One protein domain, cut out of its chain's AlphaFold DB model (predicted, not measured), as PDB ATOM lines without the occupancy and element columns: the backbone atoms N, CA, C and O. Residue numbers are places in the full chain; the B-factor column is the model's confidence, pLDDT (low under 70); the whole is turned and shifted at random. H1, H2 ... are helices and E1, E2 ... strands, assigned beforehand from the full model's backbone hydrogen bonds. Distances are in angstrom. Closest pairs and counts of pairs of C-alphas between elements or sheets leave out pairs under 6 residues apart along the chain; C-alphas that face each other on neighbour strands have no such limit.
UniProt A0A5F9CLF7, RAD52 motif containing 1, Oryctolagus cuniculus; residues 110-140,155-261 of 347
ATOM      1  N   ASN A 110      20.930 -34.225  31.969       90.50
ATOM      2  CA  ASN A 110      19.555 -33.780  31.768       90.50
ATOM      3  C   ASN A 110      19.225 -33.780  30.262       90.50
ATOM      4  O   ASN A 110      20.078 -33.426  29.447       90.50
ATOM      5  N   GLY A 111      17.990 -34.128  29.898       89.00
ATOM      6  CA  GLY A 111      17.515 -34.111  28.518       89.00
ATOM      7  C   GLY A 111      17.793 -32.782  27.809       89.00
ATOM      8  O   GLY A 111      18.265 -32.807  26.678       89.00
ATOM      9  N   SER A 112      17.630 -31.631  28.472       91.00
ATOM     10  CA  SER A 112      17.965 -30.317  27.891       91.00
ATOM     11  C   SER A 112      19.455 -30.170  27.559       91.00
ATOM     12  O   SER A 112      19.812 -29.727  26.470       91.00
ATOM     13  N   ARG A 113      20.333 -30.622  28.459       92.19
ATOM     14  CA  ARG A 113      21.790 -30.625  28.257       92.19
ATOM     15  C   ARG A 113      22.221 -31.616  27.179       92.19
ATOM     16  O   ARG A 113      23.152 -31.327  26.436       92.19
ATOM     17  N   CYS A 114      21.533 -32.751  27.043       92.31
ATOM     18  CA  CYS A 114      21.757 -33.659  25.918       92.31
ATOM     19  C   CYS A 114      21.423 -32.990  24.579       92.31
ATOM     20  O   CYS A 114      22.179 -33.150  23.628       92.31
ATOM     21  N   GLN A 115      20.328 -32.223  24.504       93.12
ATOM     22  CA  GLN A 115      19.957 -31.499  23.282       93.12
ATOM     23  C   GLN A 115      20.991 -30.431  22.917       93.12
ATOM     24  O   GLN A 115      21.369 -30.330  21.757       93.12
ATOM     25  N   GLU A 116      21.474 -29.662  23.897       93.31
ATOM     26  CA  GLU A 116      22.530 -28.661  23.693       93.31
ATOM     27  C   GLU A 116      23.813 -29.305  23.146       93.31
ATOM     28  O   GLU A 116      24.349 -28.867  22.127       93.31
ATOM     29  N   LEU A 117      24.253 -30.404  23.766       92.69
ATOM     30  CA  LEU A 117      25.424 -31.162  23.327       92.69
ATOM     31  C   LEU A 117      25.240 -31.745  21.918       92.69
ATOM     32  O   LEU A 117      26.142 -31.654  21.083       92.69
ATOM     33  N   ALA A 118      24.066 -32.310  21.633       91.94
ATOM     34  CA  ALA A 118      23.728 -32.838  20.317       91.94
ATOM     35  C   ALA A 118      23.711 -31.730  19.255       91.94
ATOM     36  O   ALA A 118      24.289 -31.903  18.188       91.94
ATOM     37  N   ASN A 119      23.128 -30.569  19.557       93.00
ATOM     38  CA  ASN A 119      23.098 -29.426  18.647       93.00
ATOM     39  C   ASN A 119      24.499 -28.887  18.348       93.00
ATOM     40  O   ASN A 119      24.767 -28.528  17.204       93.00
ATOM     41  N   TYR A 120      25.391 -28.861  19.340       91.44
ATOM     42  CA  TYR A 120      26.763 -28.389  19.157       91.44
ATOM     43  C   TYR A 120      27.572 -29.282  18.204       91.44
ATOM     44  O   TYR A 120      28.260 -28.778  17.322       91.44
ATOM     45  N   TYR A 121      27.479 -30.606  18.355       89.44
ATOM     46  CA  TYR A 121      28.294 -31.548  17.576       89.44
ATOM     47  C   TYR A 121      27.638 -32.039  16.284       89.44
ATOM     48  O   TYR A 121      28.330 -32.305  15.304       89.44
ATOM     49  N   LEU A 122      26.320 -32.221  16.290       89.00
ATOM     50  CA  LEU A 122      25.566 -32.805  15.177       89.00
ATOM     51  C   LEU A 122      24.844 -31.738  14.353       89.00
ATOM     52  O   LEU A 122      24.415 -32.019  13.236       89.00
ATOM     53  N   GLY A 123      24.714 -30.523  14.888       88.88
ATOM     54  CA  GLY A 123      23.874 -29.476  14.325       88.88
ATOM     55  C   GLY A 123      22.394 -29.691  14.644       88.88
ATOM     56  O   GLY A 123      21.937 -30.805  14.906       88.88
ATOM     57  N   PHE A 124      21.622 -28.606  14.583       86.69
ATOM     58  CA  PHE A 124      20.185 -28.610  14.883       86.69
ATOM     59  C   PHE A 124      19.389 -29.598  14.012       86.69
ATOM     60  O   PHE A 124      18.495 -30.277  14.499       86.69
ATOM     61  N   ASN A 125      19.767 -29.735  12.737       88.75
ATOM     62  CA  ASN A 125      19.126 -30.652  11.787       88.75
ATOM     63  C   ASN A 125      19.773 -32.051  11.753       88.75
ATOM     64  O   ASN A 125      19.376 -32.892  10.949       88.75
ATOM     65  N   GLY A 126      20.801 -32.304  12.570       87.00
ATOM     66  CA  GLY A 126      21.547 -33.567  12.557       87.00
ATOM     67  C   GLY A 126      20.871 -34.707  13.315       87.00
ATOM     68  O   GLY A 126      21.264 -35.867  13.164       87.00
ATOM     69  N   TRP A 127      19.865 -34.395  14.130       92.94
ATOM     70  CA  TRP A 127      19.135 -35.357  14.941       92.94
ATOM     71  C   TRP A 127      17.670 -34.935  15.086       92.94
ATOM     72  O   TRP A 127      17.314 -33.771  14.923       92.94
ATOM     73  N   SER A 128      16.802 -35.891  15.399       92.62
ATOM     74  CA  SER A 128      15.400 -35.639  15.719       92.62
ATOM     75  C   SER A 128      14.937 -36.545  16.852       92.62
ATOM     76  O   SER A 128      15.580 -37.544  17.183       92.62
ATOM     77  N   LYS A 129      13.817 -36.184  17.478       93.38
ATOM     78  CA  LYS A 129      13.165 -36.989  18.513       93.38
ATOM     79  C   LYS A 129      11.728 -37.288  18.114       93.38
ATOM     80  O   LYS A 129      11.033 -36.413  17.602       93.38
ATOM     81  N   ARG A 130      11.275 -38.506  18.389       94.12
ATOM     82  CA  ARG A 130       9.913 -38.971  18.125       94.12
ATOM     83  C   ARG A 130       9.373 -39.684  19.357       94.12
ATOM     84  O   ARG A 130       9.960 -40.663  19.810       94.12
ATOM     85  N   ILE A 131       8.259 -39.199  19.897       95.00
ATOM     86  CA  ILE A 131       7.558 -39.873  20.996       95.00
ATOM     87  C   ILE A 131       6.850 -41.094  20.406       95.00
ATOM     88  O   ILE A 131       6.060 -40.956  19.479       95.00
ATOM     89  N   ILE A 132       7.164 -42.279  20.926       94.44
ATOM     90  CA  ILE A 132       6.519 -43.533  20.522       94.44
ATOM     91  C   ILE A 132       5.246 -43.733  21.343       94.44
ATOM     92  O   ILE A 132       4.197 -44.060  20.799       94.44
ATOM     93  N   LYS A 133       5.345 -43.547  22.664       94.00
ATOM     94  CA  LYS A 133       4.236 -43.768  23.591       94.00
ATOM     95  C   LYS A 133       4.323 -42.783  24.749       94.00
ATOM     96  O   LYS A 133       5.392 -42.611  25.329       94.00
ATOM     97  N   LEU A 134       3.202 -42.162  25.095       93.50
ATOM     98  CA  LEU A 134       3.035 -41.355  26.300       93.50
ATOM     99  C   LEU A 134       1.771 -41.862  26.993       93.50
ATOM    100  O   LEU A 134       0.710 -41.874  26.377       93.50
ATOM    101  N   GLN A 135       1.903 -42.357  28.220       90.69
ATOM    102  CA  GLN A 135       0.817 -43.022  28.935       90.69
ATOM    103  C   GLN A 135       0.812 -42.618  30.407       90.69
ATOM    104  O   GLN A 135       1.856 -42.589  31.050       90.69
ATOM    105  N   GLU A 136      -0.370 -42.340  30.944       86.88
ATOM    106  CA  GLU A 136      -0.590 -42.165  32.380       86.88
ATOM    107  C   GLU A 136      -0.816 -43.535  33.022       86.88
ATOM    108  O   GLU A 136      -1.647 -44.313  32.554       86.88
ATOM    109  N   LEU A 137      -0.031 -43.848  34.052       79.69
ATOM    110  CA  LEU A 137      -0.070 -45.135  34.749       79.69
ATOM    111  C   LEU A 137      -1.065 -45.133  35.916       79.69
ATOM    112  O   LEU A 137      -1.571 -46.191  36.272       79.69
ATOM    113  N   SER A 138      -1.410 -43.959  36.452       65.62
ATOM    114  CA  SER A 138      -2.397 -43.830  37.534       65.62
ATOM    115  C   SER A 138      -3.786 -44.361  37.149       65.62
ATOM    116  O   SER A 138      -4.504 -44.837  38.011       65.62
ATOM    117  N   ALA A 139      -4.147 -44.355  35.858       52.66
ATOM    118  CA  ALA A 139      -5.424 -44.886  35.359       52.66
ATOM    119  C   ALA A 139      -5.429 -46.413  35.110       52.66
ATOM    120  O   ALA A 139      -6.468 -46.982  34.779       52.66
ATOM    121  N   LEU A 140      -4.267 -47.074  35.190       47.97
ATOM    122  CA  LEU A 140      -4.124 -48.525  34.985       47.97
ATOM    123  C   LEU A 140      -4.109 -49.297  36.309       47.97
ATOM    124  O   LEU A 140      -4.648 -50.398  36.367       47.97
ATOM    125  N   ARG A 155      -2.138 -40.964  45.579       63.69
ATOM    126  CA  ARG A 155      -1.721 -39.557  45.665       63.69
ATOM    127  C   ARG A 155      -0.560 -39.187  44.759       63.69
ATOM    128  O   ARG A 155       0.068 -38.163  44.997       63.69
ATOM    129  N   SER A 156      -0.246 -39.947  43.718       71.81
ATOM    130  CA  SER A 156       0.795 -39.524  42.777       71.81
ATOM    131  C   SER A 156       0.404 -39.752  41.325       71.81
ATOM    132  O   SER A 156      -0.092 -40.802  40.920       71.81
ATOM    133  N   LEU A 157       0.621 -38.726  40.503       81.62
ATOM    134  CA  LEU A 157       0.435 -38.837  39.068       81.62
ATOM    135  C   LEU A 157       1.696 -39.449  38.465       81.62
ATOM    136  O   LEU A 157       2.740 -38.796  38.391       81.62
ATOM    137  N   LYS A 158       1.583 -40.690  37.990       88.38
ATOM    138  CA  LYS A 158       2.665 -41.394  37.297       88.38
ATOM    139  C   LYS A 158       2.476 -41.324  35.787       88.38
ATOM    140  O   LYS A 158       1.455 -41.757  35.253       88.38
ATOM    141  N   VAL A 159       3.488 -40.830  35.083       90.44
ATOM    142  CA  VAL A 159       3.513 -40.739  33.620       90.44
ATOM    143  C   VAL A 159       4.695 -41.521  33.064       90.44
ATOM    144  O   VAL A 159       5.844 -41.312  33.448       90.44
ATOM    145  N   PHE A 160       4.405 -42.386  32.102       93.38
ATOM    146  CA  PHE A 160       5.359 -43.143  31.311       93.38
ATOM    147  C   PHE A 160       5.542 -42.507  29.932       93.38
ATOM    148  O   PHE A 160       4.572 -42.206  29.235       93.38
ATOM    149  N   CYS A 161       6.790 -42.381  29.489       94.25
ATOM    150  CA  CYS A 161       7.127 -41.983  28.130       94.25
ATOM    151  C   CYS A 161       8.170 -42.929  27.520       94.25
ATOM    152  O   CYS A 161       9.216 -43.185  28.117       94.25
ATOM    153  N   ALA A 162       7.907 -43.394  26.300       95.25
ATOM    154  CA  ALA A 162       8.877 -44.029  25.420       95.25
ATOM    155  C   ALA A 162       9.139 -43.121  24.213       95.25
ATOM    156  O   ALA A 162       8.206 -42.674  23.538       95.25
ATOM    157  N   LEU A 163      10.412 -42.863  23.928       95.19
ATOM    158  CA  LEU A 163      10.864 -41.937  22.895       95.19
ATOM    159  C   LEU A 163      12.013 -42.548  22.093       95.19
ATOM    160  O   LEU A 163      12.814 -43.319  22.611       95.19
ATOM    161  N   GLU A 164      12.114 -42.174  20.825       94.75
ATOM    162  CA  GLU A 164      13.222 -42.520  19.944       94.75
ATOM    163  C   GLU A 164      13.954 -41.264  19.477       94.75
ATOM    164  O   GLU A 164      13.337 -40.301  19.024       94.75
ATOM    165  N   VAL A 165      15.276 -41.287  19.585       93.94
ATOM    166  CA  VAL A 165      16.184 -40.316  18.979       93.94
ATOM    167  C   VAL A 165      16.694 -40.917  17.681       93.94
ATOM    168  O   VAL A 165      17.205 -42.034  17.681       93.94
ATOM    169  N   VAL A 166      16.558 -40.187  16.580       91.81
ATOM    170  CA  VAL A 166      16.992 -40.620  15.251       91.81
ATOM    171  C   VAL A 166      18.084 -39.683  14.762       91.81
ATOM    172  O   VAL A 166      17.956 -38.464  14.849       91.81
ATOM    173  N   LEU A 167      19.152 -40.261  14.228       88.94
ATOM    174  CA  LEU A 167      20.273 -39.569  13.615       88.94
ATOM    175  C   LEU A 167      20.381 -40.026  12.155       88.94
ATOM    176  O   LEU A 167      21.132 -40.962  11.865       88.94
ATOM    177  N   PRO A 168      19.632 -39.397  11.226       83.62
ATOM    178  CA  PRO A 168      19.523 -39.869   9.845       83.62
ATOM    179  C   PRO A 168      20.879 -39.984   9.146       83.62
ATOM    180  O   PRO A 168      21.158 -40.977   8.489       83.62
ATOM    181  N   SER A 169      21.759 -39.002   9.360       78.62
ATOM    182  CA  SER A 169      23.095 -38.946   8.752       78.62
ATOM    183  C   SER A 169      24.033 -40.076   9.182       78.62
ATOM    184  O   SER A 169      25.039 -40.308   8.519       78.62
ATOM    185  N   TYR A 170      23.730 -40.749  10.292       79.06
ATOM    186  CA  TYR A 170      24.543 -41.825  10.857       79.06
ATOM    187  C   TYR A 170      23.816 -43.174  10.836       79.06
ATOM    188  O   TYR A 170      24.310 -44.121  11.445       79.06
ATOM    189  N   GLU A 171      22.636 -43.241  10.197       80.44
ATOM    190  CA  GLU A 171      21.763 -44.425  10.147       80.44
ATOM    191  C   GLU A 171      21.557 -45.064  11.531       80.44
ATOM    192  O   GLU A 171      21.480 -46.278  11.701       80.44
ATOM    193  N   CYS A 172      21.500 -44.214  12.556       81.88
ATOM    194  CA  CYS A 172      21.467 -44.631  13.945       81.88
ATOM    195  C   CYS A 172      20.176 -44.136  14.588       81.88
ATOM    196  O   CYS A 172      19.787 -42.978  14.422       81.88
ATOM    197  N   SER A 173      19.522 -44.998  15.361       88.12
ATOM    198  CA  SER A 173      18.476 -44.585  16.286       88.12
ATOM    199  C   SER A 173      18.717 -45.175  17.669       88.12
ATOM    200  O   SER A 173      19.348 -46.220  17.835       88.12
ATOM    201  N   SER A 174      18.240 -44.468  18.686       92.81
ATOM    202  CA  SER A 174      18.299 -44.904  20.072       92.81
ATOM    203  C   SER A 174      16.954 -44.681  20.733       92.81
ATOM    204  O   SER A 174      16.396 -43.586  20.682       92.81
ATOM    205  N   ARG A 175      16.429 -45.723  21.373       94.12
ATOM    206  CA  ARG A 175      15.174 -45.657  22.125       94.12
ATOM    207  C   ARG A 175      15.463 -45.448  23.598       94.12
ATOM    208  O   ARG A 175      16.348 -46.099  24.155       94.12
ATOM    209  N   GLY A 176      14.697 -44.579  24.232       93.19
ATOM    210  CA  GLY A 176      14.769 -44.291  25.653       93.19
ATOM    211  C   GLY A 176      13.397 -44.325  26.300       93.19
ATOM    212  O   GLY A 176      12.371 -44.119  25.649       93.19
ATOM    213  N   VAL A 177      13.397 -44.618  27.594       94.31
ATOM    214  CA  VAL A 177      12.193 -44.708  28.417       94.31
ATOM    215  C   VAL A 177      12.379 -43.834  29.647       94.31
ATOM    216  O   VAL A 177      13.483 -43.742  30.186       94.31
ATOM    217  N   GLY A 178      11.313 -43.164  30.069       92.75
ATOM    218  CA  GLY A 178      11.301 -42.296  31.235       92.75
ATOM    219  C   GLY A 178       9.981 -42.403  31.974       92.75
ATOM    220  O   GLY A 178       8.918 -42.389  31.358       92.75
ATOM    221  N   VAL A 179      10.067 -42.492  33.298       92.69
ATOM    222  CA  VAL A 179       8.912 -42.448  34.195       92.69
ATOM    223  C   VAL A 179       9.056 -41.240  35.111       92.69
ATOM    224  O   VAL A 179      10.122 -40.993  35.690       92.69
ATOM    225  N   ALA A 180       7.995 -40.452  35.196       90.00
ATOM    226  CA  ALA A 180       7.866 -39.330  36.108       90.00
ATOM    227  C   ALA A 180       6.734 -39.601  37.081       90.00
ATOM    228  O   ALA A 180       5.698 -40.126  36.686       90.00
ATOM    229  N   GLU A 181       6.950 -39.216  38.325       87.56
ATOM    230  CA  GLU A 181       5.955 -39.268  39.377       87.56
ATOM    231  C   GLU A 181       5.901 -37.880  39.999       87.56
ATOM    232  O   GLU A 181       6.944 -37.323  40.343       87.56
ATOM    233  N   GLU A 182       4.701 -37.313  40.072       80.69
ATOM    234  CA  GLU A 182       4.446 -36.032  40.725       80.69
ATOM    235  C   GLU A 182       3.495 -36.261  41.908       80.69
ATOM    236  O   GLU A 182       2.390 -36.778  41.694       80.69
ATOM    237  N   PRO A 183       3.890 -35.899  43.141       76.25
ATOM    238  CA  PRO A 183       3.031 -36.038  44.306       76.25
ATOM    239  C   PRO A 183       1.852 -35.054  44.242       76.25
ATOM    240  O   PRO A 183       1.975 -33.858  43.951       76.25
ATOM    241  N   LEU A 184       0.672 -35.580  44.534       69.44
ATOM    242  CA  LEU A 184      -0.617 -34.898  44.547       69.44
ATOM    243  C   LEU A 184      -1.023 -34.474  45.966       69.44
ATOM    244  O   LEU A 184      -2.158 -34.046  46.147       69.44
ATOM    245  N   ASP A 185      -0.117 -34.530  46.949       59.06
ATOM    246  CA  ASP A 185      -0.388 -34.274  48.377       59.06
ATOM    247  C   ASP A 185      -1.016 -32.898  48.699       59.06
ATOM    248  O   ASP A 185      -1.495 -32.698  49.810       59.06
ATOM    249  N   THR A 186      -1.090 -31.965  47.741       54.91
ATOM    250  CA  THR A 186      -1.770 -30.660  47.893       54.91
ATOM    251  C   THR A 186      -3.079 -30.506  47.101       54.91
ATOM    252  O   THR A 186      -3.651 -29.423  47.073       54.91
ATOM    253  N   LEU A 187      -3.584 -31.551  46.433       54.31
ATOM    254  CA  LEU A 187      -4.739 -31.428  45.524       54.31
ATOM    255  C   LEU A 187      -6.119 -31.383  46.189       54.31
ATOM    256  O   LEU A 187      -7.109 -31.214  45.481       54.31
ATOM    257  N   GLN A 188      -6.218 -31.519  47.511       50.94
ATOM    258  CA  GLN A 188      -7.526 -31.484  48.166       50.94
ATOM    259  C   GLN A 188      -8.121 -30.059  48.241       50.94
ATOM    260  O   GLN A 188      -9.323 -29.936  48.450       50.94
ATOM    261  N   GLU A 189      -7.327 -29.004  47.981       53.59
ATOM    262  CA  GLU A 189      -7.785 -27.600  48.030       53.59
ATOM    263  C   GLU A 189      -7.532 -26.763  46.755       53.59
ATOM    264  O   GLU A 189      -8.073 -25.666  46.626       53.59
ATOM    265  N   GLU A 190      -6.774 -27.248  45.765       57.06
ATOM    266  CA  GLU A 190      -6.346 -26.426  44.620       57.06
ATOM    267  C   GLU A 190      -6.978 -26.890  43.292       57.06
ATOM    268  O   GLU A 190      -6.752 -28.006  42.828       57.06
ATOM    269  N   GLY A 191      -7.794 -26.023  42.678       68.94
ATOM    270  CA  GLY A 191      -8.752 -26.349  41.610       68.94
ATOM    271  C   GLY A 191      -8.229 -26.954  40.282       68.94
ATOM    272  O   GLY A 191      -7.031 -27.162  40.080       68.94
ATOM    273  N   PRO A 192      -9.132 -27.191  39.300       75.31
ATOM    274  CA  PRO A 192      -8.884 -28.014  38.100       75.31
ATOM    275  C   PRO A 192      -7.674 -27.618  37.239       75.31
ATOM    276  O   PRO A 192      -7.080 -28.454  36.555       75.31
ATOM    277  N   LEU A 193      -7.291 -26.340  37.259       79.31
ATOM    278  CA  LEU A 193      -6.150 -25.826  36.501       79.31
ATOM    279  C   LEU A 193      -4.808 -26.309  37.060       79.31
ATOM    280  O   LEU A 193      -3.896 -26.602  36.286       79.31
ATOM    281  N   LEU A 194      -4.679 -26.428  38.381       80.25
ATOM    282  CA  LEU A 194      -3.431 -26.838  39.020       80.25
ATOM    283  C   LEU A 194      -3.141 -28.322  38.762       80.25
ATOM    284  O   LEU A 194      -1.999 -28.692  38.483       80.25
ATOM    285  N   PHE A 195      -4.187 -29.149  38.723       80.44
ATOM    286  CA  PHE A 195      -4.098 -30.537  38.272       80.44
ATOM    287  C   PHE A 195      -3.562 -30.648  36.836       80.44
ATOM    288  O   PHE A 195      -2.621 -31.402  36.580       80.44
ATOM    289  N   LEU A 196      -4.100 -29.857  35.898       83.25
ATOM    290  CA  LEU A 196      -3.625 -29.843  34.508       83.25
ATOM    291  C   LEU A 196      -2.156 -29.412  34.398       83.25
ATOM    292  O   LEU A 196      -1.407 -29.985  33.604       83.25
ATOM    293  N   MET A 197      -1.727 -28.438  35.206       86.06
ATOM    294  CA  MET A 197      -0.331 -27.996  35.241       86.06
ATOM    295  C   MET A 197       0.590 -29.088  35.781       86.06
ATOM    296  O   MET A 197       1.571 -29.424  35.118       86.06
ATOM    297  N   LYS A 198       0.249 -29.708  36.918       84.88
ATOM    298  CA  LYS A 198       1.010 -30.839  37.475       84.88
ATOM    299  C   LYS A 198       1.103 -31.996  36.479       84.88
ATOM    300  O   LYS A 198       2.182 -32.547  36.273       84.88
ATOM    301  N   LYS A 199       0.013 -32.291  35.766       85.88
ATOM    302  CA  LYS A 199      -0.012 -33.298  34.701       85.88
ATOM    303  C   LYS A 199       0.921 -32.985  33.544       85.88
ATOM    304  O   LYS A 199       1.707 -33.844  33.140       85.88
ATOM    305  N   LYS A 200       0.895 -31.754  33.040       90.12
ATOM    306  CA  LYS A 200       1.817 -31.320  31.985       90.12
ATOM    307  C   LYS A 200       3.276 -31.371  32.450       90.12
ATOM    308  O   LYS A 200       4.146 -31.782  31.682       90.12
ATOM    309  N   THR A 201       3.553 -31.000  33.698       90.19
ATOM    310  CA  THR A 201       4.895 -31.077  34.292       90.19
ATOM    311  C   THR A 201       5.383 -32.520  34.383       90.19
ATOM    312  O   THR A 201       6.474 -32.809  33.887       90.19
ATOM    313  N   ALA A 202       4.555 -33.441  34.886       90.25
ATOM    314  CA  ALA A 202       4.867 -34.870  34.933       90.25
ATOM    315  C   ALA A 202       5.169 -35.430  33.531       90.25
ATOM    316  O   ALA A 202       6.180 -36.103  33.322       90.25
ATOM    317  N   GLN A 203       4.340 -35.091  32.536       92.31
ATOM    318  CA  GLN A 203       4.559 -35.485  31.140       92.31
ATOM    319  C   GLN A 203       5.893 -34.962  30.600       92.31
ATOM    320  O   GLN A 203       6.684 -35.729  30.047       92.31
ATOM    321  N   ASN A 204       6.188 -33.677  30.801       92.69
ATOM    322  CA  ASN A 204       7.448 -33.078  30.372       92.69
ATOM    323  C   ASN A 204       8.653 -33.738  31.052       92.69
ATOM    324  O   ASN A 204       9.652 -34.020  30.390       92.69
ATOM    325  N   LEU A 205       8.559 -34.033  32.348       92.31
ATOM    326  CA  LEU A 205       9.623 -34.678  33.109       92.31
ATOM    327  C   LEU A 205       9.866 -36.116  32.627       92.31
ATOM    328  O   LEU A 205      11.020 -36.519  32.454       92.31
ATOM    329  N   ALA A 206       8.803 -36.865  32.316       93.69
ATOM    330  CA  ALA A 206       8.902 -38.204  31.734       93.69
ATOM    331  C   ALA A 206       9.586 -38.157  30.361       93.69
ATOM    332  O   ALA A 206      10.492 -38.950  30.094       93.69
ATOM    333  N   ILE A 207       9.224 -37.182  29.520       93.69
ATOM    334  CA  ILE A 207       9.841 -36.966  28.205       93.69
ATOM    335  C   ILE A 207      11.331 -36.625  28.345       93.69
ATOM    336  O   ILE A 207      12.153 -37.190  27.623       93.69
ATOM    337  N   GLN A 208      11.714 -35.736  29.269       94.38
ATOM    338  CA  GLN A 208      13.126 -35.379  29.481       94.38
ATOM    339  C   GLN A 208      13.951 -36.569  29.983       94.38
ATOM    340  O   GLN A 208      15.078 -36.767  29.521       94.38
ATOM    341  N   LYS A 209      13.389 -37.396  30.874       93.31
ATOM    342  CA  LYS A 209      14.021 -38.645  31.327       93.31
ATOM    343  C   LYS A 209      14.175 -39.652  30.187       93.31
ATOM    344  O   LYS A 209      15.261 -40.200  30.012       93.31
ATOM    345  N   ALA A 210      13.135 -39.845  29.373       94.56
ATOM    346  CA  ALA A 210      13.185 -40.734  28.212       94.56
ATOM    347  C   ALA A 210      14.240 -40.275  27.199       94.56
ATOM    348  O   ALA A 210      15.012 -41.082  26.682       94.56
ATOM    349  N   LEU A 211      14.321 -38.965  26.964       94.62
ATOM    350  CA  LEU A 211      15.307 -38.368  26.076       94.62
ATOM    351  C   LEU A 211      16.736 -38.554  26.594       94.62
ATOM    352  O   LEU A 211      17.611 -38.972  25.839       94.62
ATOM    353  N   SER A 212      16.965 -38.279  27.878       93.50
ATOM    354  CA  SER A 212      18.249 -38.527  28.532       93.50
ATOM    355  C   SER A 212      18.671 -39.993  28.383       93.50
ATOM    356  O   SER A 212      19.762 -40.269  27.884       93.50
ATOM    357  N   ASN A 213      17.768 -40.933  28.681       93.69
ATOM    358  CA  ASN A 213      18.025 -42.366  28.551       93.69
ATOM    359  C   ASN A 213      18.373 -42.789  27.112       93.69
ATOM    360  O   ASN A 213      19.235 -43.644  26.912       93.69
ATOM    361  N   ALA A 214      17.726 -42.193  26.105       92.94
ATOM    362  CA  ALA A 214      18.044 -42.450  24.704       92.94
ATOM    363  C   ALA A 214      19.460 -41.962  24.350       92.94
ATOM    364  O   ALA A 214      20.236 -42.701  23.741       92.94
ATOM    365  N   PHE A 215      19.821 -40.743  24.757       92.19
ATOM    366  CA  PHE A 215      21.137 -40.169  24.469       92.19
ATOM    367  C   PHE A 215      22.280 -40.852  25.218       92.19
ATOM    368  O   PHE A 215      23.351 -41.006  24.644       92.19
ATOM    369  N   GLN A 216      22.070 -41.330  26.446       89.56
ATOM    370  CA  GLN A 216      23.098 -42.051  27.210       89.56
ATOM    371  C   GLN A 216      23.629 -43.309  26.505       89.56
ATOM    372  O   GLN A 216      24.751 -43.735  26.763       89.56
ATOM    373  N   LYS A 217      22.834 -43.915  25.616       88.69
ATOM    374  CA  LYS A 217      23.232 -45.093  24.822       88.69
ATOM    375  C   LYS A 217      24.097 -44.728  23.613       88.69
ATOM    376  O   LYS A 217      24.638 -45.618  22.953       88.69
ATOM    377  N   LEU A 218      24.183 -43.436  23.304       88.19
ATOM    378  CA  LEU A 218      24.981 -42.865  22.234       88.19
ATOM    379  C   LEU A 218      26.263 -42.262  22.810       88.19
ATOM    380  O   LEU A 218      26.343 -41.851  23.967       88.19
ATOM    381  N   SER A 219      27.297 -42.194  21.987       85.75
ATOM    382  CA  SER A 219      28.527 -41.470  22.287       85.75
ATOM    383  C   SER A 219      29.033 -40.799  21.023       85.75
ATOM    384  O   SER A 219      28.935 -41.359  19.927       85.75
ATOM    385  N   ILE A 220      29.546 -39.585  21.179       86.81
ATOM    386  CA  ILE A 220      30.101 -38.795  20.087       86.81
ATOM    387  C   ILE A 220      31.594 -39.099  20.024       86.81
ATOM    388  O   ILE A 220      32.296 -38.982  21.021       86.81
ATOM    389  N   VAL A 221      32.096 -39.483  18.859       82.56
ATOM    390  CA  VAL A 221      33.520 -39.697  18.612       82.56
ATOM    391  C   VAL A 221      34.031 -38.537  17.767       82.56
ATOM    392  O   VAL A 221      33.667 -38.390  16.599       82.56
ATOM    393  N   VAL A 222      34.872 -37.705  18.370       79.81
ATOM    394  CA  VAL A 222      35.480 -36.533  17.741       79.81
ATOM    395  C   VAL A 222      36.876 -36.912  17.259       79.81
ATOM    396  O   VAL A 222      37.790 -37.142  18.054       79.81
ATOM    397  N   LEU A 223      37.055 -36.968  15.941       74.94
ATOM    398  CA  LEU A 223      38.356 -37.087  15.291       74.94
ATOM    399  C   LEU A 223      38.804 -35.725  14.761       74.94
ATOM    400  O   LEU A 223      38.030 -34.779  14.654       74.94
ATOM    401  N   VAL A 224      40.093 -35.612  14.440       58.12
ATOM    402  CA  VAL A 224      40.729 -34.339  14.056       58.12
ATOM    403  C   VAL A 224      40.038 -33.675  12.854       58.12
ATOM    404  O   VAL A 224      40.033 -32.451  12.787       58.12
ATOM    405  N   ALA A 225      39.414 -34.463  11.971       57.75
ATOM    406  CA  ALA A 225      38.740 -33.982  10.764       57.75
ATOM    407  C   ALA A 225      37.220 -34.244  10.717       57.75
ATOM    408  O   ALA A 225      36.552 -33.704   9.842       57.75
ATOM    409  N   PHE A 226      36.656 -35.070  11.606       63.94
ATOM    410  CA  PHE A 226      35.244 -35.453  11.525       63.94
ATOM    411  C   PHE A 226      34.659 -35.873  12.875       63.94
ATOM    412  O   PHE A 226      35.364 -36.366  13.755       63.94
ATOM    413  N   VAL A 227      33.346 -35.702  13.013       71.81
ATOM    414  CA  VAL A 227      32.553 -36.166  14.153       71.81
ATOM    415  C   VAL A 227      31.725 -37.360  13.695       71.81
ATOM    416  O   VAL A 227      31.101 -37.316  12.639       71.81
ATOM    417  N   THR A 228      31.730 -38.442  14.468       72.69
ATOM    418  CA  THR A 228      30.826 -39.583  14.256       72.69
ATOM    419  C   THR A 228      30.058 -39.892  15.527       72.69
ATOM    420  O   THR A 228      30.510 -39.567  16.620       72.69
ATOM    421  N   VAL A 229      28.888 -40.514  15.404       71.12
ATOM    422  CA  VAL A 229      28.120 -41.004  16.554       71.12
ATOM    423  C   VAL A 229      28.110 -42.518  16.521       71.12
ATOM    424  O   VAL A 229      27.886 -43.128  15.476       71.12
ATOM    425  N   THR A 230      28.348 -43.132  17.671       68.19
ATOM    426  CA  THR A 230      28.264 -44.580  17.835       68.19
ATOM    427  C   THR A 230      27.316 -44.906  18.974       68.19
ATOM    428  O   THR A 230      27.433 -44.329  20.054       68.19
ATOM    429  N   SER A 231      26.400 -45.850  18.761       67.56
ATOM    430  CA  SER A 231      25.709 -46.505  19.870       67.56
ATOM    431  C   SER A 231      26.636 -47.534  20.527       67.56
ATOM    432  O   SER A 231      27.491 -48.124  19.854       67.56
ATOM    433  N   CYS A 232      26.446 -47.807  21.823       56.78
ATOM    434  CA  CYS A 232      27.160 -48.900  22.499       56.78
ATOM    435  C   CYS A 232      26.986 -50.243  21.767       56.78
ATOM    436  O   CYS A 232      27.947 -50.995  21.632       56.78
ATOM    437  N   SER A 233      25.797 -50.526  21.224       55.12
ATOM    438  CA  SER A 233      25.538 -51.756  20.466       55.12
ATOM    439  C   SER A 233      26.362 -51.850  19.177       55.12
ATOM    440  O   SER A 233      26.887 -52.917  18.868       55.12
ATOM    441  N   ALA A 234      26.544 -50.745  18.448       56.41
ATOM    442  CA  ALA A 234      27.337 -50.725  17.220       56.41
ATOM    443  C   ALA A 234      28.845 -50.830  17.495       56.41
ATOM    444  O   ALA A 234      29.564 -51.477  16.734       56.41
ATOM    445  N   LEU A 235      29.335 -50.228  18.587       56.56
ATOM    446  CA  LEU A 235      30.731 -50.376  19.012       56.56
ATOM    447  C   LEU A 235      31.027 -51.827  19.408       56.56
ATOM    448  O   LEU A 235      32.028 -52.388  18.969       56.56
ATOM    449  N   VAL A 236      30.125 -52.444  20.177       54.03
ATOM    450  CA  VAL A 236      30.212 -53.855  20.563       54.03
ATOM    451  C   VAL A 236      30.174 -54.754  19.330       54.03
ATOM    452  O   VAL A 236      31.024 -55.626  19.219       54.03
ATOM    453  N   LEU A 237      29.299 -54.509  18.347       56.75
ATOM    454  CA  LEU A 237      29.314 -55.271  17.091       56.75
ATOM    455  C   LEU A 237      30.636 -55.117  16.324       56.75
ATOM    456  O   LEU A 237      31.163 -56.105  15.819       56.75
ATOM    457  N   ARG A 238      31.196 -53.903  16.242       63.44
ATOM    458  CA  ARG A 238      32.483 -53.657  15.564       63.44
ATOM    459  C   ARG A 238      33.653 -54.326  16.293       63.44
ATOM    460  O   ARG A 238      34.538 -54.874  15.637       63.44
ATOM    461  N   LEU A 239      33.640 -54.322  17.625       57.16
ATOM    462  CA  LEU A 239      34.600 -55.039  18.470       57.16
ATOM    463  C   LEU A 239      34.455 -56.557  18.326       57.16
ATOM    464  O   LEU A 239      35.444 -57.245  18.116       57.16
ATOM    465  N   ILE A 240      33.232 -57.085  18.360       56.47
ATOM    466  CA  ILE A 240      32.965 -58.511  18.143       56.47
ATOM    467  C   ILE A 240      33.423 -58.927  16.743       56.47
ATOM    468  O   ILE A 240      34.097 -59.939  16.611       56.47
ATOM    469  N   ALA A 241      33.139 -58.140  15.703       62.94
ATOM    470  CA  ALA A 241      33.577 -58.437  14.340       62.94
ATOM    471  C   ALA A 241      35.110 -58.445  14.206       62.94
ATOM    472  O   ALA A 241      35.671 -59.334  13.569       62.94
ATOM    473  N   THR A 242      35.803 -57.493  14.839       67.19
ATOM    474  CA  THR A 242      37.277 -57.459  14.843       67.19
ATOM    475  C   THR A 242      37.883 -58.600  15.662       67.19
ATOM    476  O   THR A 242      38.857 -59.208  15.217       67.19
ATOM    477  N   LEU A 243      37.289 -58.963  16.801       57.88
ATOM    478  CA  LEU A 243      37.701 -60.115  17.608       57.88
ATOM    479  C   LEU A 243      37.438 -61.447  16.896       57.88
ATOM    480  O   LEU A 243      38.314 -62.308  16.897       57.88
ATOM    481  N   LEU A 244      36.291 -61.608  16.231       65.31
ATOM    482  CA  LEU A 244      35.991 -62.771  15.388       65.31
ATOM    483  C   LEU A 244      36.989 -62.886  14.236       65.31
ATOM    484  O   LEU A 244      37.471 -63.978  13.951       65.31
ATOM    485  N   PHE A 245      37.357 -61.766  13.613       70.56
ATOM    486  CA  PHE A 245      38.372 -61.749  12.563       70.56
ATOM    487  C   PHE A 245      39.752 -62.176  13.088       70.56
ATOM    488  O   PHE A 245      40.435 -62.988  12.462       70.56
ATOM    489  N   LEU A 246      40.157 -61.685  14.264       59.41
ATOM    490  CA  LEU A 246      41.397 -62.096  14.935       59.41
ATOM    491  C   LEU A 246      41.371 -63.579  15.344       59.41
ATOM    492  O   LEU A 246      42.355 -64.288  15.133       59.41
ATOM    493  N   ALA A 247      40.244 -64.070  15.860       55.88
ATOM    494  CA  ALA A 247      40.052 -65.472  16.223       55.88
ATOM    495  C   ALA A 247      40.101 -66.393  14.994       55.88
ATOM    496  O   ALA A 247      40.759 -67.431  15.031       55.88
ATOM    497  N   PHE A 248      39.486 -65.987  13.879       62.41
ATOM    498  CA  PHE A 248      39.537 -66.728  12.619       62.41
ATOM    499  C   PHE A 248      40.970 -66.811  12.076       62.41
ATOM    500  O   PHE A 248      41.416 -67.879  11.660       62.41
ATOM    501  N   ARG A 249      41.742 -65.714  12.165       63.19
ATOM    502  CA  ARG A 249      43.180 -65.720  11.844       63.19
ATOM    503  C   ARG A 249      43.973 -66.685  12.728       63.19
ATOM    504  O   ARG A 249      44.831 -67.399  12.213       63.19
ATOM    505  N   HIS A 250      43.697 -66.719  14.030       57.94
ATOM    506  CA  HIS A 250      44.365 -67.633  14.961       57.94
ATOM    507  C   HIS A 250      44.011 -69.102  14.708       57.94
ATOM    508  O   HIS A 250      44.895 -69.955  14.757       57.94
ATOM    509  N   LEU A 251      42.748 -69.410  14.409       59.66
ATOM    510  CA  LEU A 251      42.308 -70.775  14.127       59.66
ATOM    511  C   LEU A 251      42.899 -71.297  12.811       59.66
ATOM    512  O   LEU A 251      43.347 -72.440  12.767       59.66
ATOM    513  N   ALA A 252      42.976 -70.446  11.781       60.88
ATOM    514  CA  ALA A 252      43.659 -70.768  10.531       60.88
ATOM    515  C   ALA A 252      45.151 -71.076  10.764       60.88
ATOM    516  O   ALA A 252      45.631 -72.125  10.344       60.88
ATOM    517  N   ALA A 253      45.856 -70.239  11.536       60.56
ATOM    518  CA  ALA A 253      47.260 -70.474  11.886       60.56
ATOM    519  C   ALA A 253      47.473 -71.747  12.741       60.56
ATOM    520  O   ALA A 253      48.449 -72.474  12.563       60.56
ATOM    521  N   CYS A 254      46.555 -72.062  13.661       50.88
ATOM    522  CA  CYS A 254      46.615 -73.287  14.472       50.88
ATOM    523  C   CYS A 254      46.268 -74.560  13.677       50.88
ATOM    524  O   CYS A 254      46.834 -75.623  13.949       50.88
ATOM    525  N   GLY A 255      45.354 -74.469  12.706       55.72
ATOM    526  CA  GLY A 255      45.035 -75.554  11.774       55.72
ATOM    527  C   GLY A 255      46.250 -75.963  10.937       55.72
ATOM    528  O   GLY A 255      46.494 -77.157  10.751       55.72
ATOM    529  N   GLU A 256      47.071 -74.987  10.541       51.66
ATOM    530  CA  GLU A 256      48.365 -75.212   9.884       51.66
ATOM    531  C   GLU A 256      49.387 -75.899  10.809       51.66
ATOM    532  O   GLU A 256      50.082 -76.814  10.376       51.66
ATOM    533  N   LEU A 257      49.452 -75.559  12.106       47.62
ATOM    534  CA  LEU A 257      50.359 -76.241  13.048       47.62
ATOM    535  C   LEU A 257      49.965 -77.700  13.319       47.62
ATOM    536  O   LEU A 257      50.842 -78.555  13.461       47.62
ATOM    537  N   LYS A 258      48.663 -78.002  13.418       44.84
ATOM    538  CA  LYS A 258      48.180 -79.380  13.616       44.84
ATOM    539  C   LYS A 258      48.407 -80.236  12.373       44.84
ATOM    540  O   LYS A 258      48.917 -81.342  12.509       44.84
ATOM    541  N   THR A 259      48.104 -79.724  11.181       49.28
ATOM    542  CA  THR A 259      48.381 -80.435   9.919       49.28
ATOM    543  C   THR A 259      49.881 -80.622   9.695       49.28
ATOM    544  O   THR A 259      50.302 -81.732   9.387       49.28
ATOM    545  N   ALA A 260      50.711 -79.611   9.977       49.62
ATOM    546  CA  ALA A 260      52.168 -79.733   9.906       49.62
ATOM    547  C   ALA A 260      52.748 -80.723  10.932       49.62
ATOM    548  O   ALA A 260      53.723 -81.405  10.632       49.62
ATOM    549  N   ARG A 261      52.168 -80.829  12.138       40.22
ATOM    550  CA  ARG A 261      52.609 -81.788  13.168       40.22
ATOM    551  C   ARG A 261      52.180 -83.224  12.840       40.22
ATOM    552  O   ARG A 261      52.984 -84.125  13.050       40.22
TER     553      ARG A 261
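What this domain is: This is residues 110 to 140 and 155 to 261 of the 347 residues of the protein "RAD52 motif containing 1" of Oryctolagus cuniculus (UniProt A0A5F9CLF7). A twisted sheet of three strands, E1, E2 and E3, has the long helix H2 packed over one face, with its other face bare. The short helix H1 packs on H2 with residues 111 to 114, the small hairpin E4 and E5 follows H2, and H3 sticks out beyond as an arm with residues 236 to 261, which makes much of the length. The printed part has 138 residues, with three named helices and five named strands in the order H1 E1 E2 E3 H2 E4 E5 H3; both sheets, E1 - E2 - E3 and E4 - E5, are antiparallel, and the class is mixed, helices and strands. The whole is extended, with a radius of gyration of the C-alphas of 23.1 A and spans of 88 by 37 by 19 A.

How they stand to each other: Start at H1, residues 111 to 122, which touches H2, residues 192 to 216, with residues 111 to 114 alone; the closest C-alphas, of Gly 111 and Ser 212, are 4.5 A apart. They run the same way at a steep tilt of 43 degrees. Next look at E1, residues 128 to 136, which bends by 50 degrees at residue 132. It is antiparallel to E2, residues 156 to 167, with N 130 and O 164 at 2.8 A, within hydrogen-bond range. E2 and E3, residues 172 to 183, form a hairpin, with N 161 and O 178 at 2.8 A. H2 is on this sheet, two layers, a helix on one face of a sheet; its closest C-alphas to E3 are those of Ala 214 and Gly 176, 3.9 A apart. E4, residues 218 to 222, and E5, residues 227 to 231, form a second hairpin, with N 221 and O 228 at 2.7 A. H3, residues 232 to 261, is apart from H1 and H2. In H1, H2 and H3 every O i to N i+4 pair is within hydrogen-bond range.

Where its parts are: Find C-alpha 111 at (17.515, -34.111, 28.518), where H1 begins. E2 and E3 measure 35.1 A and 36.5 A from first to last C-alpha, and E1 24.0 A. H2 begins at C-alpha 192, (-8.884, -28.014, 38.100), and runs 36.6 A. H3 runs 42.6 A to C-alpha 261 at (52.609, -81.788, 13.168).

The domain as a whole: The two C-alphas farthest apart, those of Glu 189 and Arg 261, are 88.3 A apart. Residues 141 to 154 are not printed, and C-alphas 140 and 155 are 14.2 A apart across that cut, in the link from E1 to E2. Of the links that are printed whole, none is long. Mean pLDDT of the printed part is 78.0; look for low confidence, under 70, in residues 184 to 191, 230 to 244 and 246 to 261, among others.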